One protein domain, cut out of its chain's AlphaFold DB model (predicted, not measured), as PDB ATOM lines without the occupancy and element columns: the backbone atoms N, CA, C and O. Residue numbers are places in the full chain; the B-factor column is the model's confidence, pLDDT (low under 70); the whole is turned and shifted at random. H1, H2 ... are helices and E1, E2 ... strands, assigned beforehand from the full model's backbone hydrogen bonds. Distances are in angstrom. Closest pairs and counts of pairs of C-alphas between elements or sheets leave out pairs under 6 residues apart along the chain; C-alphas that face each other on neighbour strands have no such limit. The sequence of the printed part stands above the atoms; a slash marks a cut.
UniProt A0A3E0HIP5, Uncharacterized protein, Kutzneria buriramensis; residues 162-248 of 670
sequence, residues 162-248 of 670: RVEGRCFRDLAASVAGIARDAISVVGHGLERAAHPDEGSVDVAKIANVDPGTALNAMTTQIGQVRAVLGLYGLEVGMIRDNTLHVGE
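AT A GLANCE: This is residues 162 to 248 of the 670 residues of an uncharacterized protein of Kutzneria buriramensis (UniProt A0A3E0HIP5). A small three-stranded sheet has two helices, H1 and H3, side by side over one face, in two layers, a sheet and the helices on it, with the other face bare. A long loop, residues 189 to 202, reaches away at one end and leads back to the short H2 near the ends of both helices. The printed part has 87 residues, under half of them in named elements, in the order H1 E1 H2 H3 E2 E3; the sheet, E1 E3 E2, is mixed and the class is mixed, helices and strands. It is compact, with a radius of gyration of the C-alphas of 12.2 A and spans of 37 by 29 by 18 A.

IN THESE COORDINATES: H1, residues 171 to 179, begins at C-alpha 171 (-34.246, -20.970, 1.479) and is 12.3 A long. E1, residues 184 to 188, measures 13.5 A. H2 is residues 203 to 206. H3, residues 214 to 228, measures 20.6 A. E2 is residues 237 to 240, and E3, residues 243 to 247, ends at C-alpha 247 (-42.252, -27.131, 4.198).

HOW THE PARTS SIT: H1 is on the sheet at a height of 9.2 A, over E1 and along the strands. H1 and H3 touch, closest at the C-alphas of Ile 178 and Ala 214, 5.9 A apart, with a shallow tilt of 17 degrees, opposite ways. H3 is on the sheet too. E1 and E3 are parallel, with N 186 and O 244 2.8 A apart; the hairpin E2 and E3 is antiparallel, with N 245 and O 238 2.8 A apart. In H1 and H3 every O i to N i+4 pair is within hydrogen-bond range; H2 is too short for one.

THE WHOLE: The C-alphas of Gly 199 and Asp 241, the two farthest apart, are 38.8 A apart. The printed part has no cut. The link from E1 to H2 is long. Residues 192 to 208 and 211 have pLDDT under 70.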
ATOM      1  N   ARG A 162     -44.325  -4.668   1.185       85.25
ATOM      2  CA  ARG A 162     -43.365  -4.719   0.077       85.25
ATOM      3  C   ARG A 162     -42.028  -5.274   0.549       85.25
ATOM      4  O   ARG A 162     -41.589  -4.965   1.657       85.25
ATOM      5  N   VAL A 163     -41.400  -6.071  -0.305       80.88
ATOM      6  CA  VAL A 163     -40.029  -6.556  -0.133       80.88
ATOM      7  C   VAL A 163     -39.135  -5.935  -1.198       80.88
ATOM      8  O   VAL A 163     -39.535  -5.791  -2.355       80.88
ATOM      9  N   GLU A 164     -37.934  -5.544  -0.784       74.69
ATOM     10  CA  GLU A 164     -36.862  -5.141  -1.691       74.69
ATOM     11  C   GLU A 164     -36.168  -6.393  -2.228       74.69
ATOM     12  O   GLU A 164     -36.023  -7.386  -1.508       74.69
ATOM     13  N   GLY A 165     -35.761  -6.350  -3.497       72.12
ATOM     14  CA  GLY A 165     -35.118  -7.487  -4.137       72.12
ATOM     15  C   GLY A 165     -33.755  -7.774  -3.516       72.12
ATOM     16  O   GLY A 165     -32.937  -6.861  -3.397       72.12
ATOM     17  N   ARG A 166     -33.507  -9.019  -3.100       74.31
ATOM     18  CA  ARG A 166     -32.217  -9.431  -2.530       74.31
ATOM     19  C   ARG A 166     -31.997 -10.936  -2.613       74.31
ATOM     20  O   ARG A 166     -32.935 -11.722  -2.489       74.31
ATOM     21  N   CYS A 167     -30.729 -11.320  -2.690       70.00
ATOM     22  CA  CYS A 167     -30.310 -12.707  -2.544       70.00
ATOM     23  C   CYS A 167     -30.103 -13.057  -1.071       70.00
ATOM     24  O   CYS A 167     -29.511 -12.290  -0.307       70.00
ATOM     25  N   PHE A 168     -30.566 -14.236  -0.677       75.44
ATOM     26  CA  PHE A 168     -30.306 -14.816   0.633       75.44
ATOM     27  C   PHE A 168     -29.318 -15.977   0.527       75.44
ATOM     28  O   PHE A 168     -29.053 -16.485  -0.556       75.44
ATOM     29  N   ARG A 169     -28.769 -16.392   1.673       70.62
ATOM     30  CA  ARG A 169     -27.812 -17.506   1.737       70.62
ATOM     31  C   ARG A 169     -28.447 -18.880   1.494       70.62
ATOM     32  O   ARG A 169     -27.754 -19.779   1.052       70.62
ATOM     33  N   ASP A 170     -29.724 -19.043   1.844       75.75
ATOM     34  CA  ASP A 170     -30.464 -20.305   1.787       75.75
ATOM     35  C   ASP A 170     -31.985 -20.032   1.811       75.75
ATOM     36  O   ASP A 170     -32.434 -18.906   2.077       75.75
ATOM     37  N   LEU A 171     -32.784 -21.064   1.521       81.50
ATOM     38  CA  LEU A 171     -34.246 -20.970   1.479       81.50
ATOM     39  C   LEU A 171     -34.854 -20.588   2.834       81.50
ATOM     40  O   LEU A 171     -35.755 -19.749   2.875       81.50
ATOM     41  N   ALA A 172     -34.340 -21.125   3.942       86.50
ATOM     42  CA  ALA A 172     -34.830 -20.804   5.283       86.50
ATOM     43  C   ALA A 172     -34.657 -19.308   5.605       86.50
ATOM     44  O   ALA A 172     -35.576 -18.651   6.100       86.50
ATOM     45  N   ALA A 173     -33.502 -18.742   5.257       85.69
ATOM     46  CA  ALA A 173     -33.185 -17.332   5.404       85.69
ATOM     47  C   ALA A 173     -34.057 -16.457   4.497       85.69
ATOM     48  O   ALA A 173     -34.455 -15.371   4.924       85.69
ATOM     49  N   SER A 174     -34.385 -16.917   3.283       87.38
ATOM     50  CA  SER A 174     -35.295 -16.197   2.382       87.38
ATOM     51  C   SER A 174     -36.719 -16.123   2.942       87.38
ATOM     52  O   SER A 174     -37.278 -15.030   3.043       87.38
ATOM     53  N   VAL A 175     -37.264 -17.246   3.425       91.12
ATOM     54  CA  VAL A 175     -38.602 -17.337   4.028       91.12
ATOM     55  C   VAL A 175     -38.680 -16.472   5.286       91.12
ATOM     56  O   VAL A 175     -39.551 -15.604   5.389       91.12
ATOM     57  N   ALA A 176     -37.721 -16.622   6.207       91.00
ATOM     58  CA  ALA A 176     -37.633 -15.788   7.408       91.00
ATOM     59  C   ALA A 176     -37.435 -14.303   7.065       91.00
ATOM     60  O   ALA A 176     -37.938 -13.410   7.743       91.00
ATOM     61  N   GLY A 177     -36.702 -14.024   5.990       88.81
ATOM     62  CA  GLY A 177     -36.428 -12.683   5.512       88.81
ATOM     63  C   GLY A 177     -37.626 -11.961   4.912       88.81
ATOM     64  O   GLY A 177     -37.726 -10.753   5.112       88.81
ATOM     65  N   ILE A 178     -38.497 -12.674   4.190       89.62
ATOM     66  CA  ILE A 178     -39.761 -12.146   3.654       89.62
ATOM     67  C   ILE A 178     -40.764 -11.923   4.790       89.62
ATOM     68  O   ILE A 178     -41.455 -10.907   4.810       89.62
ATOM     69  N   ALA A 179     -40.831 -12.861   5.738       92.06
ATOM     70  CA  ALA A 179     -41.747 -12.804   6.876       92.06
ATOM     71  C   ALA A 179     -41.375 -11.738   7.922       92.06
ATOM     72  O   ALA A 179     -42.241 -11.315   8.693       92.06
ATOM     73  N   ARG A 180     -40.101 -11.321   7.960       87.38
ATOM     74  CA  ARG A 180     -39.527 -10.451   8.996       87.38
ATOM     75  C   ARG A 180     -40.395  -9.221   9.266       87.38
ATOM     76  O   ARG A 180     -40.747  -8.486   8.345       87.38
ATOM     77  N   ASP A 181     -40.699  -9.012  10.544       82.25
ATOM     78  CA  ASP A 181     -41.494  -7.899  11.085       82.25
ATOM     79  C   ASP A 181     -42.939  -7.804  10.549       82.25
ATOM     80  O   ASP A 181     -43.680  -6.904  10.937       82.25
ATOM     81  N   ALA A 182     -43.369  -8.738   9.692       87.06
ATOM     82  CA  ALA A 182     -44.719  -8.792   9.144       87.06
ATOM     83  C   ALA A 182     -45.548  -9.897   9.812       87.06
ATOM     84  O   ALA A 182     -46.647  -9.641  10.313       87.06
ATOM     85  N   ILE A 183     -45.038 -11.130   9.832       93.69
ATOM     86  CA  ILE A 183     -45.796 -12.312  10.263       93.69
ATOM     87  C   ILE A 183     -44.932 -13.296  11.058       93.69
ATOM     88  O   ILE A 183     -43.707 -13.299  10.949       93.69
ATOM     89  N   SER A 184     -45.594 -14.167  11.822       93.50
ATOM     90  CA  SER A 184     -44.971 -15.369  12.381       93.50
ATOM     91  C   SER A 184     -44.838 -16.427  11.285       93.50
ATOM     92  O   SER A 184     -45.797 -16.678  10.550       93.50
ATOM     93  N   VAL A 185     -43.662 -17.044  11.169       93.44
ATOM     94  CA  VAL A 185     -43.400 -18.123  10.211       93.44
ATOM     95  C   VAL A 185     -42.641 -19.264  10.883       93.44
ATOM     96  O   VAL A 185     -41.725 -19.025  11.667       93.44
ATOM     97  N   VAL A 186     -43.010 -20.502  10.557       92.31
ATOM     98  CA  VAL A 186     -42.326 -21.722  10.996       92.31
ATOM     99  C   VAL A 186     -41.938 -22.535   9.765       92.31
ATOM    100  O   VAL A 186     -42.796 -22.950   8.987       92.31
ATOM    101  N   GLY A 187     -40.635 -22.749   9.592       89.38
ATOM    102  CA  GLY A 187     -40.088 -23.624   8.559       89.38
ATOM    103  C   GLY A 187     -40.024 -25.076   9.027       89.38
ATOM    104  O   GLY A 187     -39.583 -25.334  10.142       89.38
ATOM    105  N   HIS A 188     -40.431 -26.011   8.172       89.19
ATOM    106  CA  HIS A 188     -40.434 -27.452   8.433       89.19
ATOM    107  C   HIS A 188     -39.499 -28.150   7.449       89.19
ATOM    108  O   HIS A 188     -39.815 -28.267   6.264       89.19
ATOM    109  N   GLY A 189     -38.331 -28.592   7.916       83.00
ATOM    110  CA  GLY A 189     -37.360 -29.261   7.052       83.00
ATOM    111  C   GLY A 189     -36.619 -28.331   6.089       83.00
ATOM    112  O   GLY A 189     -35.963 -28.828   5.177       83.00
ATOM    113  N   LEU A 190     -36.712 -27.005   6.256       83.56
ATOM    114  CA  LEU A 190     -36.063 -26.036   5.359       83.56
ATOM    115  C   LEU A 190     -34.531 -26.101   5.444       83.56
ATOM    116  O   LEU A 190     -33.840 -25.743   4.498       83.56
ATOM    117  N   GLU A 191     -33.995 -26.585   6.557       76.25
ATOM    118  CA  GLU A 191     -32.577 -26.862   6.760       76.25
ATOM    119  C   GLU A 191     -32.059 -28.009   5.883       76.25
ATOM    120  O   GLU A 191     -30.911 -27.963   5.449       76.25
ATOM    121  N   ARG A 192     -32.902 -28.992   5.528       69.62
ATOM    122  CA  ARG A 192     -32.535 -30.031   4.547       69.62
ATOM    123  C   ARG A 192     -32.368 -29.445   3.146       69.62
ATOM    124  O   ARG A 192     -31.593 -29.963   2.355       69.62
ATOM    125  N   ALA A 193     -33.023 -28.319   2.867       61.25
ATOM    126  CA  ALA A 193     -32.831 -27.567   1.633       61.25
ATOM    127  C   ALA A 193     -31.536 -26.722   1.618       61.25
ATOM    128  O   ALA A 193     -31.233 -26.111   0.595       61.25
ATOM    129  N   ALA A 194     -30.781 -26.650   2.727       52.75
ATOM    130  CA  ALA A 194     -29.535 -25.876   2.827       52.75
ATOM    131  C   ALA A 194     -28.287 -26.641   2.339       52.75
ATOM    132  O   ALA A 194     -27.241 -26.027   2.130       52.75
ATOM    133  N   HIS A 195     -28.400 -27.954   2.125       45.69
ATOM    134  CA  HIS A 195     -27.335 -28.809   1.603       45.69
ATOM    135  C   HIS A 195     -27.862 -29.636   0.422       45.69
ATOM    136  O   HIS A 195     -28.166 -30.813   0.603       45.69
ATOM    137  N   PRO A 196     -28.016 -29.055  -0.785       45.59
ATOM    138  CA  PRO A 196     -28.108 -29.894  -1.971       45.59
ATOM    139  C   PRO A 196     -26.797 -30.682  -2.058       45.59
ATOM    140  O   PRO A 196     -25.723 -30.088  -1.942       45.59
ATOM    141  N   ASP A 197     -26.877 -32.004  -2.205       39.62
ATOM    142  CA  ASP A 197     -25.705 -32.862  -2.384       39.62
ATOM    143  C   ASP A 197     -24.734 -32.249  -3.412       39.62
ATOM    144  O   ASP A 197     -25.171 -31.671  -4.420       39.62
ATOM    145  N   GLU A 198     -23.426 -32.347  -3.129       32.81
ATOM    146  CA  GLU A 198     -22.336 -31.804  -3.950       32.81
ATOM    147  C   GLU A 198     -22.563 -32.129  -5.438       32.81
ATOM    148  O   GLU A 198     -22.344 -33.250  -5.892       32.81
ATOM    149  N   GLY A 199     -23.022 -31.129  -6.202       41.50
ATOM    150  CA  GLY A 199     -23.147 -31.204  -7.659       41.50
ATOM    151  C   GLY A 199     -24.481 -30.785  -8.288       41.50
ATOM    152  O   GLY A 199     -24.528 -30.733  -9.515       41.50
ATOM    153  N   SER A 200     -25.548 -30.467  -7.538       45.16
ATOM    154  CA  SER A 200     -26.890 -30.361  -8.157       45.16
ATOM    155  C   SER A 200     -27.561 -28.979  -8.214       45.16
ATOM    156  O   SER A 200     -28.296 -28.738  -9.171       45.16
ATOM    157  N   VAL A 201     -27.326 -28.026  -7.301       45.19
ATOM    158  CA  VAL A 201     -27.997 -26.710  -7.388       45.19
ATOM    159  C   VAL A 201     -27.136 -25.583  -6.811       45.19
ATOM    160  O   VAL A 201     -26.657 -25.659  -5.685       45.19
ATOM    161  N   ASP A 202     -26.947 -24.514  -7.588       45.22
ATOM    162  CA  ASP A 202     -26.244 -23.300  -7.158       45.22
ATOM    163  C   ASP A 202     -27.086 -22.559  -6.101       45.22
ATOM    164  O   ASP A 202     -28.069 -21.881  -6.422       45.22
ATOM    165  N   VAL A 203     -26.717 -22.726  -4.827       43.25
ATOM    166  CA  VAL A 203     -27.428 -22.220  -3.637       43.25
ATOM    167  C   VAL A 203     -27.699 -20.706  -3.722       43.25
ATOM    168  O   VAL A 203     -28.713 -20.224  -3.217       43.25
ATOM    169  N   ALA A 204     -26.861 -19.959  -4.453       40.53
ATOM    170  CA  ALA A 204     -27.012 -18.520  -4.668       40.53
ATOM    171  C   ALA A 204     -28.246 -18.120  -5.511       40.53
ATOM    172  O   ALA A 204     -28.650 -16.957  -5.471       40.53
ATOM    173  N   LYS A 205     -28.863 -19.048  -6.263       52.31
ATOM    174  CA  LYS A 205     -30.016 -18.766  -7.150       52.31
ATOM    175  C   LYS A 205     -31.369 -19.200  -6.587       52.31
ATOM    176  O   LYS A 205     -32.393 -18.660  -7.000       52.31
ATOM    177  N   ILE A 206     -31.382 -20.137  -5.640       57.16
ATOM    178  CA  ILE A 206     -32.614 -20.698  -5.057       57.16
ATOM    179  C   ILE A 206     -33.270 -19.697  -4.092       57.16
ATOM    180  O   ILE A 206     -34.485 -19.578  -3.981       57.16
ATOM    181  N   ALA A 207     -32.447 -18.902  -3.413       65.44
ATOM    182  CA  ALA A 207     -32.891 -17.995  -2.367       65.44
ATOM    183  C   ALA A 207     -32.974 -16.529  -2.836       65.44
ATOM    184  O   ALA A 207     -32.895 -15.613  -2.015       65.44
ATOM    185  N   ASN A 208     -33.093 -16.279  -4.147       69.94
ATOM    186  CA  ASN A 208     -33.286 -14.926  -4.668       69.94
ATOM    187  C   ASN A 208     -34.749 -14.493  -4.528       69.94
ATOM    188  O   ASN A 208     -35.667 -15.205  -4.936       69.94
ATOM    189  N   VAL A 209     -34.962 -13.312  -3.958       73.88
ATOM    190  CA  VAL A 209     -36.280 -12.701  -3.820       73.88
ATOM    191  C   VAL A 209     -36.339 -11.470  -4.704       73.88
ATOM    192  O   VAL A 209     -35.565 -10.537  -4.511       73.88
ATOM    193  N   ASP A 210     -37.285 -11.460  -5.640       72.44
ATOM    194  CA  ASP A 210     -37.558 -10.307  -6.493       72.44
ATOM    195  C   ASP A 210     -38.296  -9.197  -5.722       72.44
ATOM    196  O   ASP A 210     -39.074  -9.480  -4.801       72.44
ATOM    197  N   PRO A 211     -38.109  -7.919  -6.105       66.75
ATOM    198  CA  PRO A 211     -38.864  -6.825  -5.514       66.75
ATOM    199  C   PRO A 211     -40.359  -6.960  -5.839       66.75
ATOM    200  O   PRO A 211     -40.753  -7.233  -6.974       66.75
ATOM    201  N   GLY A 212     -41.223  -6.730  -4.850       76.12
ATOM    202  CA  GLY A 212     -42.661  -6.940  -5.025       76.12
ATOM    203  C   GLY A 212     -43.442  -6.937  -3.720       76.12
ATOM    204  O   GLY A 212     -42.990  -6.396  -2.712       76.12
ATOM    205  N   THR A 213     -44.646  -7.511  -3.734       83.50
ATOM    206  CA  THR A 213     -45.381  -7.802  -2.495       83.50
ATOM    207  C   THR A 213     -44.751  -9.004  -1.794       83.50
ATOM    208  O   THR A 213     -44.292  -9.943  -2.450       83.50
ATOM    209  N   ALA A 214     -44.754  -9.001  -0.462       86.31
ATOM    210  CA  ALA A 214     -44.260 -10.123   0.330       86.31
ATOM    211  C   ALA A 214     -45.059 -11.404   0.037       86.31
ATOM    212  O   ALA A 214     -44.489 -12.488   0.033       86.31
ATOM    213  N   LEU A 215     -46.350 -11.284  -0.300       86.56
ATOM    214  CA  LEU A 215     -47.191 -12.399  -0.739       86.56
ATOM    215  C   LEU A 215     -46.678 -13.064  -2.024       86.56
ATOM    216  O   LEU A 215     -46.610 -14.292  -2.090       86.56
ATOM    217  N   ASN A 216     -46.298 -12.274  -3.034       81.81
ATOM    218  CA  ASN A 216     -45.767 -12.817  -4.287       81.81
ATOM    219  C   ASN A 216     -44.402 -13.465  -4.054       81.81
ATOM    220  O   ASN A 216     -44.181 -14.591  -4.489       81.81
ATOM    221  N   ALA A 217     -43.523 -12.788  -3.312       82.69
ATOM    222  CA  ALA A 217     -42.226 -13.334  -2.933       82.69
ATOM    223  C   ALA A 217     -42.370 -14.657  -2.163       82.69
ATOM    224  O   ALA A 217     -41.705 -15.632  -2.496       82.69
ATOM    225  N   MET A 218     -43.276 -14.717  -1.182       90.19
ATOM    226  CA  MET A 218     -43.532 -15.922  -0.394       90.19
ATOM    227  C   MET A 218     -44.116 -17.048  -1.253       90.19
ATOM    228  O   MET A 218     -43.669 -18.181  -1.140       90.19
ATOM    229  N   THR A 219     -45.056 -16.748  -2.155       87.44
ATOM    230  CA  THR A 219     -45.591 -17.732  -3.115       87.44
ATOM    231  C   THR A 219     -44.477 -18.335  -3.975       87.44
ATOM    232  O   THR A 219     -44.403 -19.554  -4.121       87.44
ATOM    233  N   THR A 220     -43.574 -17.499  -4.502       81.75
ATOM    234  CA  THR A 220     -42.415 -17.961  -5.280       81.75
ATOM    235  C   THR A 220     -41.493 -18.841  -4.437       81.75
ATOM    236  O   THR A 220     -41.107 -19.919  -4.887       81.75
ATOM    237  N   GLN A 221     -41.178 -18.427  -3.205       84.88
ATOM    238  CA  GLN A 221     -40.315 -19.206  -2.314       84.88
ATOM    239  C   GLN A 221     -40.951 -20.531  -1.884       84.88
ATOM    240  O   GLN A 221     -40.265 -21.544  -1.857       84.88
ATOM    241  N   ILE A 222     -42.262 -20.579  -1.636       87.50
ATOM    242  CA  ILE A 222     -42.984 -21.836  -1.385       87.50
ATOM    243  C   ILE A 222     -42.866 -22.775  -2.595       87.50
ATOM    244  O   ILE A 222     -42.641 -23.970  -2.416       87.50
ATOM    245  N   GLY A 223     -42.955 -22.248  -3.820       82.06
ATOM    246  CA  GLY A 223     -42.717 -23.022  -5.043       82.06
ATOM    247  C   GLY A 223     -41.286 -23.561  -5.155       82.06
ATOM    248  O   GLY A 223     -41.091 -24.693  -5.589       82.06
ATOM    249  N   GLN A 224     -40.289 -22.789  -4.716       80.12
ATOM    250  CA  GLN A 224     -38.894 -23.236  -4.662       80.12
ATOM    251  C   GLN A 224     -38.681 -24.319  -3.598       80.12
ATOM    252  O   GLN A 224     -38.084 -25.351  -3.889       80.12
ATOM    253  N   VAL A 225     -39.229 -24.131  -2.392       83.12
ATOM    254  CA  VAL A 225     -39.204 -25.133  -1.312       83.12
ATOM    255  C   VAL A 225     -39.832 -26.440  -1.783       83.12
ATOM    256  O   VAL A 225     -39.250 -27.501  -1.581       83.12
ATOM    257  N   ARG A 226     -40.983 -26.363  -2.461       83.00
ATOM    258  CA  ARG A 226     -41.657 -27.513  -3.071       83.00
ATOM    259  C   ARG A 226     -40.728 -28.292  -4.003       83.00
ATOM    260  O   ARG A 226     -40.624 -29.507  -3.880       83.00
ATOM    261  N   ALA A 227     -40.056 -27.589  -4.915       75.44
ATOM    262  CA  ALA A 227     -39.168 -28.199  -5.897       75.44
ATOM    263  C   ALA A 227     -37.921 -28.819  -5.248       75.44
ATOM    264  O   ALA A 227     -37.580 -29.955  -5.559       75.44
ATOM    265  N   VAL A 228     -37.270 -28.097  -4.330       75.75
ATOM    266  CA  VAL A 228     -36.020 -28.532  -3.686       75.75
ATOM    267  C   VAL A 228     -36.246 -29.693  -2.724       75.75
ATOM    268  O   VAL A 228     -35.454 -30.629  -2.706       75.75
ATOM    269  N   LEU A 229     -37.323 -29.655  -1.936       77.06
ATOM    270  CA  LEU A 229     -37.644 -30.725  -0.990       77.06
ATOM    271  C   LEU A 229     -38.426 -31.881  -1.629       77.06
ATOM    272  O   LEU A 229     -38.740 -32.846  -0.941       77.06
ATOM    273  N   GLY A 230     -38.769 -31.788  -2.918       74.06
ATOM    274  CA  GLY A 230     -39.538 -32.821  -3.609       74.06
ATOM    275  C   GLY A 230     -40.935 -33.051  -3.019       74.06
ATOM    276  O   GLY A 230     -41.435 -34.170  -3.060       74.06
ATOM    277  N   LEU A 231     -41.551 -32.009  -2.453       78.94
ATOM    278  CA  LEU A 231     -42.827 -32.096  -1.742       78.94
ATOM    279  C   LEU A 231     -43.995 -31.886  -2.709       78.94
ATOM    280  O   LEU A 231     -44.272 -30.757  -3.102       78.94
ATOM    281  N   TYR A 232     -44.709 -32.942  -3.083       81.19
ATOM    282  CA  TYR A 232     -45.863 -32.851  -3.987       81.19
ATOM    283  C   TYR A 232     -47.149 -33.356  -3.314       81.19
ATOM    284  O   TYR A 232     -47.128 -33.888  -2.206       81.19
ATOM    285  N   GLY A 233     -48.304 -33.140  -3.944       75.56
ATOM    286  CA  GLY A 233     -49.607 -33.618  -3.458       75.56
ATOM    287  C   GLY A 233     -50.290 -32.720  -2.415       75.56
ATOM    288  O   GLY A 233     -51.479 -32.411  -2.570       75.56
ATOM    289  N   LEU A 234     -49.567 -32.246  -1.395       84.38
ATOM    290  CA  LEU A 234     -50.083 -31.301  -0.390       84.38
ATOM    291  C   LEU A 234     -49.600 -29.871  -0.622       84.38
ATOM    292  O   LEU A 234     -48.629 -29.611  -1.332       84.38
ATOM    293  N   GLU A 235     -50.272 -28.930   0.038       86.50
ATOM    294  CA  GLU A 235     -49.835 -27.540   0.077       86.50
ATOM    295  C   GLU A 235     -48.617 -27.385   1.005       86.50
ATOM    296  O   GLU A 235     -48.663 -27.695   2.199       86.50
ATOM    297  N   VAL A 236     -47.518 -26.882   0.437       88.56
ATOM    298  CA  VAL A 236     -46.242 -26.650   1.141       88.56
ATOM    299  C   VAL A 236     -46.321 -25.461   2.096       88.56
ATOM    300  O   VAL A 236     -45.628 -25.440   3.109       88.56
ATOM    301  N   GLY A 237     -47.159 -24.469   1.785       90.31
ATOM    302  CA  GLY A 237     -47.470 -23.354   2.676       90.31
ATOM    303  C   GLY A 237     -48.847 -23.528   3.310       90.31
ATOM    304  O   GLY A 237     -49.795 -23.843   2.601       90.31
ATOM    305  N   MET A 238     -48.988 -23.281   4.609       91.00
ATOM    306  CA  MET A 238     -50.284 -23.313   5.292       91.00
ATOM    307  C   MET A 238     -50.366 -22.226   6.359       91.00
ATOM    308  O   MET A 238     -49.494 -22.130   7.219       91.00
ATOM    309  N   ILE A 239     -51.421 -21.413   6.318       91.56
ATOM    310  CA  ILE A 239     -51.721 -20.458   7.386       91.56
ATOM    311  C   ILE A 239     -52.569 -21.174   8.434       91.56
ATOM    312  O   ILE A 239     -53.599 -21.766   8.118       91.56
ATOM    313  N   ARG A 240     -52.113 -21.153   9.684       88.50
ATOM    314  CA  ARG A 240     -52.821 -21.747  10.816       88.50
ATOM    315  C   ARG A 240     -52.429 -21.028  12.097       88.50
ATOM    316  O   ARG A 240     -51.264 -20.706  12.293       88.50
ATOM    317  N   ASP A 241     -53.403 -20.736  12.957       86.88
ATOM    318  CA  ASP A 241     -53.160 -20.128  14.274       86.88
ATOM    319  C   ASP A 241     -52.296 -18.850  14.207       86.88
ATOM    320  O   ASP A 241     -51.358 -18.652  14.978       86.88
ATOM    321  N   ASN A 242     -52.604 -17.979  13.233       90.88
ATOM    322  CA  ASN A 242     -51.874 -16.733  12.951       90.88
ATOM    323  C   ASN A 242     -50.374 -16.926  12.625       90.88
ATOM    324  O   ASN A 242     -49.570 -16.002  12.760       90.88
ATOM    325  N   THR A 243     -49.997 -18.123  12.177       92.12
ATOM    326  CA  THR A 243     -48.634 -18.490  11.788       92.12
ATOM    327  C   THR A 243     -48.641 -19.088  10.384       92.12
ATOM    328  O   THR A 243     -49.526 -19.862  10.024       92.12
ATOM    329  N   LEU A 244     -47.661 -18.711   9.564       94.19
ATOM    330  CA  LEU A 244     -47.414 -19.366   8.283       94.19
ATOM    331  C   LEU A 244     -46.462 -20.547   8.489       94.19
ATOM    332  O   LEU A 244     -45.329 -20.368   8.926       94.19
ATOM    333  N   HIS A 245     -46.891 -21.747   8.136       93.12
ATOM    334  CA  HIS A 245     -46.068 -22.949   8.133       93.12
ATOM    335  C   HIS A 245     -45.582 -23.213   6.707       93.12
ATOM    336  O   HIS A 245     -46.389 -23.168   5.780       93.12
ATOM    337  N   VAL A 246     -44.282 -23.453   6.516       92.38
ATOM    338  CA  VAL A 246     -43.680 -23.690   5.190       92.38
ATOM    339  C   VAL A 246     -42.797 -24.935   5.219       92.38
ATOM    340  O   VAL A 246     -41.857 -24.981   6.008       92.38
ATOM    341  N   GLY A 247     -43.054 -25.909   4.345       90.06
ATOM    342  CA  GLY A 247     -42.252 -27.131   4.198       90.06
ATOM    343  C   GLY A 247     -43.010 -28.410   4.565       90.06
ATOM    344  O   GLY A 247     -44.236 -28.456   4.485       90.06
ATOM    345  N   GLU A 248     -42.284 -29.454   4.967       89.19
ATOM    346  CA  GLU A 248     -42.843 -30.779   5.280       89.19
ATOM    347  C   GLU A 248     -43.391 -30.833   6.717       89.19
ATOM    348  O   GLU A 248     -42.789 -31.402   7.626       89.19
TER     349      GLU A 248